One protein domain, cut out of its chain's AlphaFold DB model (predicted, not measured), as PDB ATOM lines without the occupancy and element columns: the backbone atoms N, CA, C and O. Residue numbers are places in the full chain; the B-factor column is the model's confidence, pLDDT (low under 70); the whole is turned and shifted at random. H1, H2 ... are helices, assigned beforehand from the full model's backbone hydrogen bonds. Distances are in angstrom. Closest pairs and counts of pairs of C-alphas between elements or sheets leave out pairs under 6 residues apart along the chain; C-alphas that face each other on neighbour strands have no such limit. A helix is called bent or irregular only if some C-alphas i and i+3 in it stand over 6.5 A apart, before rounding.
ATOM      1  N   ALA A  23      42.515   1.589   7.791       93.62
ATOM      2  CA  ALA A  23      41.388   1.354   6.893       93.62
ATOM      3  C   ALA A  23      40.164   2.202   7.268       93.62
ATOM      4  O   ALA A  23      39.565   2.814   6.380       93.62
ATOM      5  N   LEU A  24      39.821   2.287   8.556       94.81
ATOM      6  CA  LEU A  24      38.717   3.109   9.056       94.81
ATOM      7  C   LEU A  24      38.987   4.594   8.807       94.81
ATOM      8  O   LEU A  24      38.141   5.277   8.233       94.81
ATOM      9  N   ASN A  25      40.192   5.074   9.118       95.31
ATOM     10  CA  ASN A  25      40.615   6.443   8.820       95.31
ATOM     11  C   ASN A  25      40.523   6.747   7.320       95.31
ATOM     12  O   ASN A  25      40.057   7.820   6.926       95.31
ATOM     13  N   TYR A  26      40.917   5.796   6.467       95.38
ATOM     14  CA  TYR A  26      40.792   5.978   5.026       95.38
ATOM     15  C   TYR A  26      39.330   6.043   4.572       95.38
ATOM     16  O   TYR A  26      38.979   6.895   3.755       95.38
ATOM     17  N   LEU A  27      38.470   5.167   5.088       95.44
ATOM     18  CA  LEU A  27      37.046   5.169   4.763       95.44
ATOM     19  C   LEU A  27      36.360   6.461   5.218       95.44
ATOM     20  O   LEU A  27      35.597   7.026   4.437       95.44
ATOM     21  N   THR A  28      36.686   6.971   6.407       96.06
ATOM     22  CA  THR A  28      36.211   8.275   6.896       96.06
ATOM     23  C   THR A  28      36.641   9.396   5.956       96.06
ATOM     24  O   THR A  28      35.794  10.132   5.453       96.06
ATOM     25  N   TYR A  29      37.928   9.453   5.591       96.44
ATOM     26  CA  TYR A  29      38.423  10.417   4.604       96.44
ATOM     27  C   TYR A  29      37.667  10.334   3.267       96.44
ATOM     28  O   TYR A  29      37.363  11.355   2.646       96.44
ATOM     29  N   LEU A  30      37.380   9.121   2.784       97.06
ATOM     30  CA  LEU A  30      36.636   8.927   1.541       97.06
ATOM     31  C   LEU A  30      35.182   9.386   1.680       97.06
ATOM     32  O   LEU A  30      34.680  10.021   0.759       97.06
ATOM     33  N   SER A  31      34.527   9.098   2.803       96.81
ATOM     34  CA  SER A  31      33.177   9.585   3.095       96.81
ATOM     35  C   SER A  31      33.126  11.111   3.047       96.81
ATOM     36  O   SER A  31      32.329  11.664   2.288       96.81
ATOM     37  N   ASP A  32      34.033  11.789   3.754       97.19
ATOM     38  CA  ASP A  32      34.106  13.254   3.783       97.19
ATOM     39  C   ASP A  32      34.358  13.833   2.388       97.19
ATOM     40  O   ASP A  32      33.711  14.786   1.959       97.19
ATOM     41  N   ARG A  33      35.258  13.206   1.623       96.88
ATOM     42  CA  ARG A  33      35.577  13.612   0.248       96.88
ATOM     43  C   ARG A  33      34.386  13.529  -0.712       96.88
ATOM     44  O   ARG A  33      34.393  14.223  -1.731       96.88
ATOM     45  N   PHE A  34      33.428  12.645  -0.451       97.69
ATOM     46  CA  PHE A  34      32.220  12.482  -1.260       97.69
ATOM     47  C   PHE A  34      30.968  12.976  -0.529       97.69
ATOM     48  O   PHE A  34      29.876  12.476  -0.793       97.69
ATOM     49  N   ASP A  35      31.122  13.953   0.370       96.75
ATOM     50  CA  ASP A  35      30.024  14.650   1.046       96.75
ATOM     51  C   ASP A  35      29.064  13.689   1.785       96.75
ATOM     52  O   ASP A  35      27.843  13.833   1.738       96.75
ATOM     53  N   GLY A  36      29.611  12.648   2.422       96.94
ATOM     54  CA  GLY A  36      28.840  11.619   3.129       96.94
ATOM     55  C   GLY A  36      28.233  10.534   2.228       96.94
ATOM     56  O   GLY A  36      27.490   9.672   2.706       96.94
ATOM     57  N   ASN A  37      28.532  10.529   0.923       97.06
ATOM     58  CA  ASN A  37      28.058   9.490   0.011       97.06
ATOM     59  C   ASN A  37      28.868   8.193   0.162       97.06
ATOM     60  O   ASN A  37      29.866   7.959  -0.528       97.06
ATOM     61  N   TRP A  38      28.386   7.303   1.032       96.56
ATOM     62  CA  TRP A  38      29.029   6.015   1.301       96.56
ATOM     63  C   TRP A  38      29.160   5.111   0.071       96.56
ATOM     64  O   TRP A  38      30.165   4.418  -0.058       96.56
ATOM     65  N   ASN A  39      28.231   5.159  -0.890       97.00
ATOM     66  CA  ASN A  39      28.356   4.362  -2.116       97.00
ATOM     67  C   ASN A  39      29.572   4.801  -2.945       97.00
ATOM     68  O   ASN A  39      30.314   3.964  -3.463       97.00
ATOM     69  N   HIS A  40      29.823   6.109  -3.048       97.81
ATOM     70  CA  HIS A  40      31.028   6.634  -3.699       97.81
ATOM     71  C   HIS A  40      32.291   6.380  -2.883       97.81
ATOM     72  O   HIS A  40      33.327   6.058  -3.473       97.81
ATOM     73  N   ALA A  41      32.218   6.480  -1.554       97.62
ATOM     74  CA  ALA A  41      33.340   6.198  -0.666       97.62
ATOM     75  C   ALA A  41      33.796   4.734  -0.791       97.62
ATOM     76  O   ALA A  41      34.962   4.471  -1.080       97.62
ATOM     77  N   ILE A  42      32.866   3.784  -0.701       96.56
ATOM     78  CA  ILE A  42      33.134   2.344  -0.821       96.56
ATOM     79  C   ILE A  42      33.637   1.996  -2.233       96.56
ATOM     80  O   ILE A  42      34.626   1.273  -2.383       96.56
ATOM     81  N   ALA A  43      33.033   2.557  -3.286       97.25
ATOM     82  CA  ALA A  43      33.530   2.386  -4.655       97.25
ATOM     83  C   ALA A  43      34.958   2.935  -4.836       97.25
ATOM     84  O   ALA A  43      35.765   2.380  -5.590       97.25
ATOM     85  N   SER A  44      35.283   4.025  -4.143       97.00
ATOM     86  CA  SER A  44      36.611   4.641  -4.160       97.00
ATOM     87  C   SER A  44      37.638   3.855  -3.364       97.00
ATOM     88  O   SER A  44      38.800   3.846  -3.754       97.00
ATOM     89  N   TYR A  45      37.223   3.178  -2.296       94.88
ATOM     90  CA  TYR A  45      38.087   2.275  -1.544       94.88
ATOM     91  C   TYR A  45      38.550   1.106  -2.424       94.88
ATOM     92  O   TYR A  45      39.732   0.788  -2.455       94.88
ATOM     93  N   ASN A  46      37.643   0.535  -3.230       95.06
ATOM     94  CA  ASN A  46      37.986  -0.540  -4.167       95.06
ATOM     95  C   ASN A  46      38.778  -0.052  -5.399       95.06
ATOM     96  O   ASN A  46      39.691  -0.732  -5.854       95.06
ATOM     97  N   SER A  47      38.428   1.105  -5.971       94.62
ATOM     98  CA  SER A  47      38.896   1.493  -7.315       94.62
ATOM     99  C   SER A  47      39.750   2.760  -7.379       94.62
ATOM    100  O   SER A  47      40.190   3.153  -8.465       94.62
ATOM    101  N   GLY A  48      39.988   3.395  -6.234       95.44
ATOM    102  CA  GLY A  48      40.670   4.674  -6.095       95.44
ATOM    103  C   GLY A  48      39.734   5.876  -6.264       95.44
ATOM    104  O   GLY A  48      38.971   5.988  -7.227       95.44
ATOM    105  N   SER A  49      39.858   6.852  -5.362       95.94
ATOM    106  CA  SER A  49      39.026   8.066  -5.349       95.94
ATOM    107  C   SER A  49      39.121   8.899  -6.630       95.94
ATOM    108  O   SER A  49      38.121   9.443  -7.096       95.94
ATOM    109  N   GLY A  50      40.299   8.964  -7.256       97.19
ATOM    110  CA  GLY A  50      40.508   9.686  -8.516       97.19
ATOM    111  C   GLY A  50      39.658   9.149  -9.672       97.19
ATOM    112  O   GLY A  50      39.146   9.932 -10.479       97.19
ATOM    113  N   ARG A  51      39.454   7.827  -9.730       97.19
ATOM    114  CA  ARG A  51      38.618   7.171 -10.740       97.19
ATOM    115  C   ARG A  51      37.147   7.529 -10.549       97.19
ATOM    116  O   ARG A  51      36.523   8.008 -11.494       97.19
ATOM    117  N   VAL A  52      36.626   7.387  -9.330       97.94
ATOM    118  CA  VAL A  52      35.233   7.738  -9.005       97.94
ATOM    119  C   VAL A  52      34.974   9.229  -9.232       97.94
ATOM    120  O   VAL A  52      34.030   9.584  -9.935       97.94
ATOM    121  N   SER A  53      35.866  10.116  -8.770       97.94
ATOM    122  CA  SER A  53      35.757  11.557  -9.048       97.94
ATOM    123  C   SER A  53      35.738  11.865 -10.554       97.94
ATOM    124  O   SER A  53      35.043  12.781 -10.991       97.94
ATOM    125  N   SER A  54      36.492  11.118 -11.368       98.06
ATOM    126  CA  SER A  54      36.513  11.312 -12.824       98.06
ATOM    127  C   SER A  54      35.206  10.876 -13.485       98.06
ATOM    128  O   SER A  54      34.694  11.607 -14.332       98.06
ATOM    129  N   ALA A  55      34.633   9.746 -13.058       98.06
ATOM    130  CA  ALA A  55      33.325   9.286 -13.524       98.06
ATOM    131  C   ALA A  55      32.210  10.284 -13.161       98.06
ATOM    132  O   ALA A  55      31.401  10.641 -14.017       98.06
ATOM    133  N   ILE A  56      32.224  10.822 -11.935       98.25
ATOM    134  CA  ILE A  56      31.278  11.865 -11.495       98.25
ATOM    135  C   ILE A  56      31.387  13.108 -12.384       98.25
ATOM    136  O   ILE A  56      30.377  13.607 -12.882       98.25
ATOM    137  N   ARG A  57      32.609  13.608 -12.626       98.19
ATOM    138  CA  ARG A  57      32.826  14.774 -13.500       98.19
ATOM    139  C   ARG A  57      32.334  14.523 -14.924       98.19
ATOM    140  O   ARG A  57      31.765  15.430 -15.526       98.19
ATOM    141  N   GLN A  58      32.548  13.321 -15.458       98.12
ATOM    142  CA  GLN A  58      32.053  12.946 -16.781       98.12
ATOM    143  C   GLN A  58      30.523  12.992 -16.832       98.12
ATOM    144  O   GLN A  58      29.977  13.673 -17.697       98.12
ATOM    145  N   ASN A  59      29.827  12.346 -15.893       98.31
ATOM    146  CA  ASN A  59      28.362  12.364 -15.865       98.31
ATOM    147  C   ASN A  59      27.810  13.784 -15.702       98.31
ATOM    148  O   ASN A  59      26.921  14.175 -16.459       98.31
ATOM    149  N   ARG A  60      28.405  14.592 -14.813       97.69
ATOM    150  CA  ARG A  60      28.009  15.993 -14.604       97.69
ATOM    151  C   ARG A  60      28.110  16.826 -15.888       97.69
ATOM    152  O   ARG A  60      27.191  17.579 -16.185       97.69
ATOM    153  N   ARG A  61      29.176  16.659 -16.685       97.88
ATOM    154  CA  ARG A  61      29.345  17.347 -17.987       97.88
ATOM    155  C   ARG A  61      28.272  16.983 -19.013       97.88
ATOM    156  O   ARG A  61      27.986  17.782 -19.894       97.88
ATOM    157  N   HIS A  62      27.701  15.789 -18.904       97.12
ATOM    158  CA  HIS A  62      26.652  15.303 -19.797       97.12
ATOM    159  C   HIS A  62      25.242  15.436 -19.201       97.12
ATOM    160  O   HIS A  62      24.310  14.859 -19.754       97.12
ATOM    161  N   GLY A  63      25.075  16.139 -18.071       97.19
ATOM    162  CA  GLY A  63      23.777  16.282 -17.401       97.19
ATOM    163  C   GLY A  63      23.186  14.963 -16.891       97.19
ATOM    164  O   GLY A  63      21.974  14.852 -16.737       97.19
ATOM    165  N   LYS A  64      24.022  13.942 -16.665       98.06
ATOM    166  CA  LYS A  64      23.594  12.620 -16.187       98.06
ATOM    167  C   LYS A  64      23.622  12.549 -14.658       98.06
ATOM    168  O   LYS A  64      24.434  13.250 -14.043       98.06
ATOM    169  N   PRO A  65      22.815  11.664 -14.040       98.00
ATOM    170  CA  PRO A  65      22.889  11.414 -12.606       98.00
ATOM    171  C   PRO A  65      24.298  10.991 -12.177       98.00
ATOM    172  O   PRO A  65      25.031  10.344 -12.929       98.00
ATOM    173  N   ILE A  66      24.688  11.386 -10.968       97.62
ATOM    174  CA  ILE A  66      26.025  11.129 -10.415       97.62
ATOM    175  C   ILE A  66      26.011  10.094  -9.289       97.62
ATOM    176  O   ILE A  66      27.058   9.846  -8.700       97.62
ATOM    177  N   ASP A  67      24.858   9.498  -8.978       96.94
ATOM    178  CA  ASP A  67      24.773   8.381  -8.040       96.94
ATOM    179  C   ASP A  67      25.620   7.200  -8.536       96.94
ATOM    180  O   ASP A  67      25.885   7.065  -9.730       96.94
ATOM    181  N   PHE A  68      26.064   6.351  -7.609       97.12
ATOM    182  CA  PHE A  68      26.973   5.244  -7.908       97.12
ATOM    183  C   PHE A  68      26.507   4.359  -9.076       97.12
ATOM    184  O   PHE A  68      27.331   3.998  -9.915       97.12
ATOM    185  N   PHE A  69      25.212   4.038  -9.160       96.62
ATOM    186  CA  PHE A  69      24.682   3.112 -10.164       96.62
ATOM    187  C   PHE A  69      24.658   3.717 -11.569       96.62
ATOM    188  O   PHE A  69      24.704   2.988 -12.560       96.62
ATOM    189  N   SER A  70      24.663   5.045 -11.659       97.44
ATOM    190  CA  SER A  70      24.765   5.781 -12.916       97.44
ATOM    191  C   SER A  70      26.210   5.990 -13.388       97.44
ATOM    192  O   SER A  70      26.430   6.417 -14.528       97.44
ATOM    193  N   LEU A  71      27.216   5.726 -12.545       97.38
ATOM    194  CA  LEU A  71      28.623   5.936 -12.891       97.38
ATOM    195  C   LEU A  71      29.185   4.794 -13.743       97.38
ATOM    196  O   LEU A  71      29.060   3.612 -13.427       97.38
ATOM    197  N   LYS A  72      29.927   5.156 -14.794       96.44
ATOM    198  CA  LYS A  72      30.700   4.194 -15.587       96.44
ATOM    199  C   LYS A  72      32.000   3.828 -14.860       96.44
ATOM    200  O   LYS A  72      32.994   4.548 -14.955       96.44
ATOM    201  N   LEU A  73      31.989   2.700 -14.154       96.31
ATOM    202  CA  LEU A  73      33.121   2.156 -13.395       96.31
ATOM    203  C   LEU A  73      33.536   0.764 -13.925       96.31
ATOM    204  O   LEU A  73      32.798   0.157 -14.706       96.31
ATOM    205  N   PRO A  74      34.729   0.248 -13.561       95.50
ATOM    206  CA  PRO A  74      35.121  -1.126 -13.874       95.50
ATOM    207  C   PRO A  74      34.119  -2.140 -13.315       95.50
ATOM    208  O   PRO A  74      33.568  -1.932 -12.235       95.50
ATOM    209  N   LYS A  75      33.936  -3.272 -14.010       94.25
ATOM    210  CA  LYS A  75      32.983  -4.326 -13.604       94.25
ATOM    211  C   LYS A  75      33.194  -4.799 -12.164       94.25
ATOM    212  O   LYS A  75      32.220  -5.043 -11.462       94.25
ATOM    213  N   GLU A  76      34.449  -4.903 -11.734       91.75
ATOM    214  CA  GLU A  76      34.806  -5.281 -10.366       91.75
ATOM    215  C   GLU A  76      34.192  -4.318  -9.338       91.75
ATOM    216  O   GLU A  76      33.447  -4.739  -8.458       91.75
ATOM    217  N   THR A  77      34.412  -3.015  -9.520       92.62
ATOM    218  CA  THR A  77      33.913  -1.951  -8.639       92.62
ATOM    219  C   THR A  77      32.403  -1.795  -8.708       92.62
ATOM    220  O   THR A  77      31.751  -1.675  -7.673       92.62
ATOM    221  N   SER A  78      31.828  -1.836  -9.915       94.25
ATOM    222  CA  SER A  78      30.376  -1.803 -10.109       94.25
ATOM    223  C   SER A  78      29.683  -2.977  -9.416       94.25
ATOM    224  O   SER A  78      28.559  -2.826  -8.956       94.25
ATOM    225  N   GLY A  79      30.352  -4.129  -9.307       94.88
ATOM    226  CA  GLY A  79      29.865  -5.281  -8.553       94.88
ATOM    227  C   GLY A  79      30.173  -5.241  -7.053       94.88
ATOM    228  O   GLY A  79      29.539  -5.978  -6.305       94.88
ATOM    229  N   TYR A  80      31.112  -4.412  -6.592       95.00
ATOM    230  CA  TYR A  80      31.573  -4.405  -5.199       95.00
ATOM    231  C   TYR A  80      30.533  -3.819  -4.234       95.00
ATOM    232  O   TYR A  80      30.127  -4.485  -3.284       95.00
ATOM    233  N   VAL A  81      30.044  -2.602  -4.506       95.38
ATOM    234  CA  VAL A  81      29.048  -1.932  -3.645       95.38
ATOM    235  C   VAL A  81      27.738  -2.732  -3.554       95.38
ATOM    236  O   VAL A  81      27.290  -2.977  -2.436       95.38
ATOM    237  N   PRO A  82      27.143  -3.237  -4.658       96.62
ATOM    238  CA  PRO A  82      25.905  -4.012  -4.574       96.62
ATOM    239  C   PRO A  82      26.063  -5.325  -3.804       96.62
ATOM    240  O   PRO A  82      25.144  -5.718  -3.094       96.62
ATOM    241  N   LYS A  83      27.222  -5.995  -3.897       96.50
ATOM    242  CA  LYS A  83      27.501  -7.198  -3.094       96.50
ATOM    243  C   LYS A  83      27.520  -6.885  -1.602       96.50
ATOM    244  O   LYS A  83      26.955  -7.648  -0.826       96.50
ATOM    245  N   LEU A  84      28.138  -5.770  -1.207       95.38
ATOM    246  CA  LEU A  84      28.151  -5.342   0.190       95.38
ATOM    247  C   LEU A  84      26.737  -4.998   0.682       95.38
ATOM    248  O   LEU A  84      26.354  -5.424   1.766       95.38
ATOM    249  N   MET A  85      25.947  -4.292  -0.132       95.19
ATOM    250  CA  MET A  85      24.542  -4.002   0.178       95.19
ATOM    251  C   MET A  85      23.709  -5.281   0.309       95.19
ATOM    252  O   MET A  85      22.929  -5.400   1.245       95.19
ATOM    253  N   ALA A  86      23.896  -6.253  -0.588       95.94
ATOM    254  CA  ALA A  86      23.208  -7.540  -0.525       95.94
ATOM    255  C   ALA A  86      23.591  -8.329   0.733       95.94
ATOM    256  O   ALA A  86      22.724  -8.901   1.382       95.94
ATOM    257  N   LEU A  87      24.873  -8.328   1.114       95.50
ATOM    258  CA  LEU A  87      25.309  -8.953   2.360       95.50
ATOM    259  C   LEU A  87      24.676  -8.269   3.578       95.50
ATOM    260  O   LEU A  87      24.169  -8.957   4.457       95.50
ATOM    261  N   ALA A  88      24.662  -6.933   3.613       94.50
ATOM    262  CA  ALA A  88      24.008  -6.177   4.679       94.50
ATOM    263  C   ALA A  88      22.504  -6.488   4.761       94.50
ATOM    264  O   ALA A  88      21.979  -6.673   5.855       94.50
ATOM    265  N   ASP A  89      21.826  -6.615   3.616       95.81
ATOM    266  CA  ASP A  89      20.412  -6.994   3.543       95.81
ATOM    267  C   ASP A  89      20.163  -8.431   4.028       95.81
ATOM    268  O   ASP A  89      19.208  -8.664   4.768       95.81
ATOM    269  N   ILE A  90      21.039  -9.380   3.679       95.38
ATOM    270  CA  ILE A  90      20.976 -10.761   4.177       95.38
ATOM    271  C   ILE A  90      21.138 -10.793   5.694       95.38
ATOM    272  O   ILE A  90      20.372 -11.473   6.368       95.38
ATOM    273  N   VAL A  91      22.106 -10.053   6.237       93.56
ATOM    274  CA  VAL A  91      22.340  -9.985   7.686       93.56
ATOM    275  C   VAL A  91      21.144  -9.351   8.400       93.56
ATOM    276  O   VAL A  91      20.671  -9.890   9.398       93.56
ATOM    277  N   ALA A  92      20.617  -8.240   7.877       93.69
ATOM    278  CA  ALA A  92      19.481  -7.534   8.468       93.69
ATOM    279  C   ALA A  92      18.166  -8.330   8.392       93.69
ATOM    280  O   ALA A  92      17.317  -8.194   9.269       93.69
ATOM    281  N   ASN A  93      18.001  -9.172   7.368       95.81
ATOM    282  CA  ASN A  93      16.786  -9.948   7.119       95.81
ATOM    283  C   ASN A  93      17.059 -11.462   7.125       95.81
ATOM    284  O   ASN A  93      16.473 -12.203   6.334       95.81
ATOM    285  N   GLN A  94      17.953 -11.935   7.995       94.25
ATOM    286  CA  GLN A  94      18.433 -13.323   7.985       94.25
ATOM    287  C   GLN A  94      17.302 -14.370   8.024       94.25
ATOM    288  O   GLN A  94      17.360 -15.362   7.297       94.25
ATOM    289  N   GLU A  95      16.218 -14.105   8.767       94.12
ATOM    290  CA  GLU A  95      15.044 -14.986   8.859       94.12
ATOM    291  C   GLU A  95      14.316 -15.125   7.517       94.12
ATOM    292  O   GLU A  95      13.985 -16.233   7.099       94.12
ATOM    293  N   LYS A  96      14.131 -14.011   6.793       96.31
ATOM    294  CA  LYS A  96      13.503 -13.988   5.462       96.31
ATOM    295  C   LYS A  96      14.278 -14.847   4.463       96.31
ATOM    296  O   LYS A  96      13.674 -15.462   3.588       96.31
ATOM    297  N   TYR A  97      15.603 -14.868   4.579       96.00
ATOM    298  CA  TYR A  97      16.483 -15.634   3.698       96.00
ATOM    299  C   TYR A  97      16.791 -17.046   4.215       96.00
ATOM    300  O   TYR A  97      17.516 -17.781   3.546       96.00
ATOM    301  N   GLY A  98      16.255 -17.444   5.376       95.44
ATOM    302  CA  GLY A  98      16.521 -18.752   5.980       95.44
ATOM    303  C   GLY A  98      17.981 -18.949   6.402       95.44
ATOM    304  O   GLY A  98      18.470 -20.078   6.414       95.44
TER     305      GLY A  98
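This is residues 23 to 98 of the 229 residues of the protein "Membrane-bound lytic murein transglycosylase D" of Vibrio ishigakensis (UniProt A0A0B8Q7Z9). Short helix H2 is the core, with H1, H3 and residues 77 to 81 of H4 packed on it. H4 runs on as an arm; residues 91 to 96 stick out. The printed part has 76 residues with four named helices, H1 to H4 in order along the chain, and no named strand; its class is all helix, and it is only just compact, close to loose, with a radius of gyration of the C-alphas of 13.7 A and spans of 45 by 28 by 20 A.

Find C-alpha 23 at (41.388, 1.354, 6.893); H1 runs to residue 33. H2 holds residues 38 to 47, H3 49 to 61, and H4 75 to 92, 26.1 A long, ending at (19.481, -7.534, 8.468). H4 is only just irregular: C-alphas 78 and 81 are 6.6 A apart.

Look at H2, the hub: it touches H1, H3 and H4 at steep tilts of 60, 60 and 48 degrees. The closest C-alphas are those of Ala 41 and Leu 30, 4.8 A, Ser 44 and Val 52, 5.9 A, and Ala 43 and Thr 77, 5.9 A. O i to N i+4 pairs are within hydrogen-bond range throughout H1, H2 and H3, 12 of 14 in H4.

The printed part has no cut; link H3 to H4 is long; no printed residue is under 70.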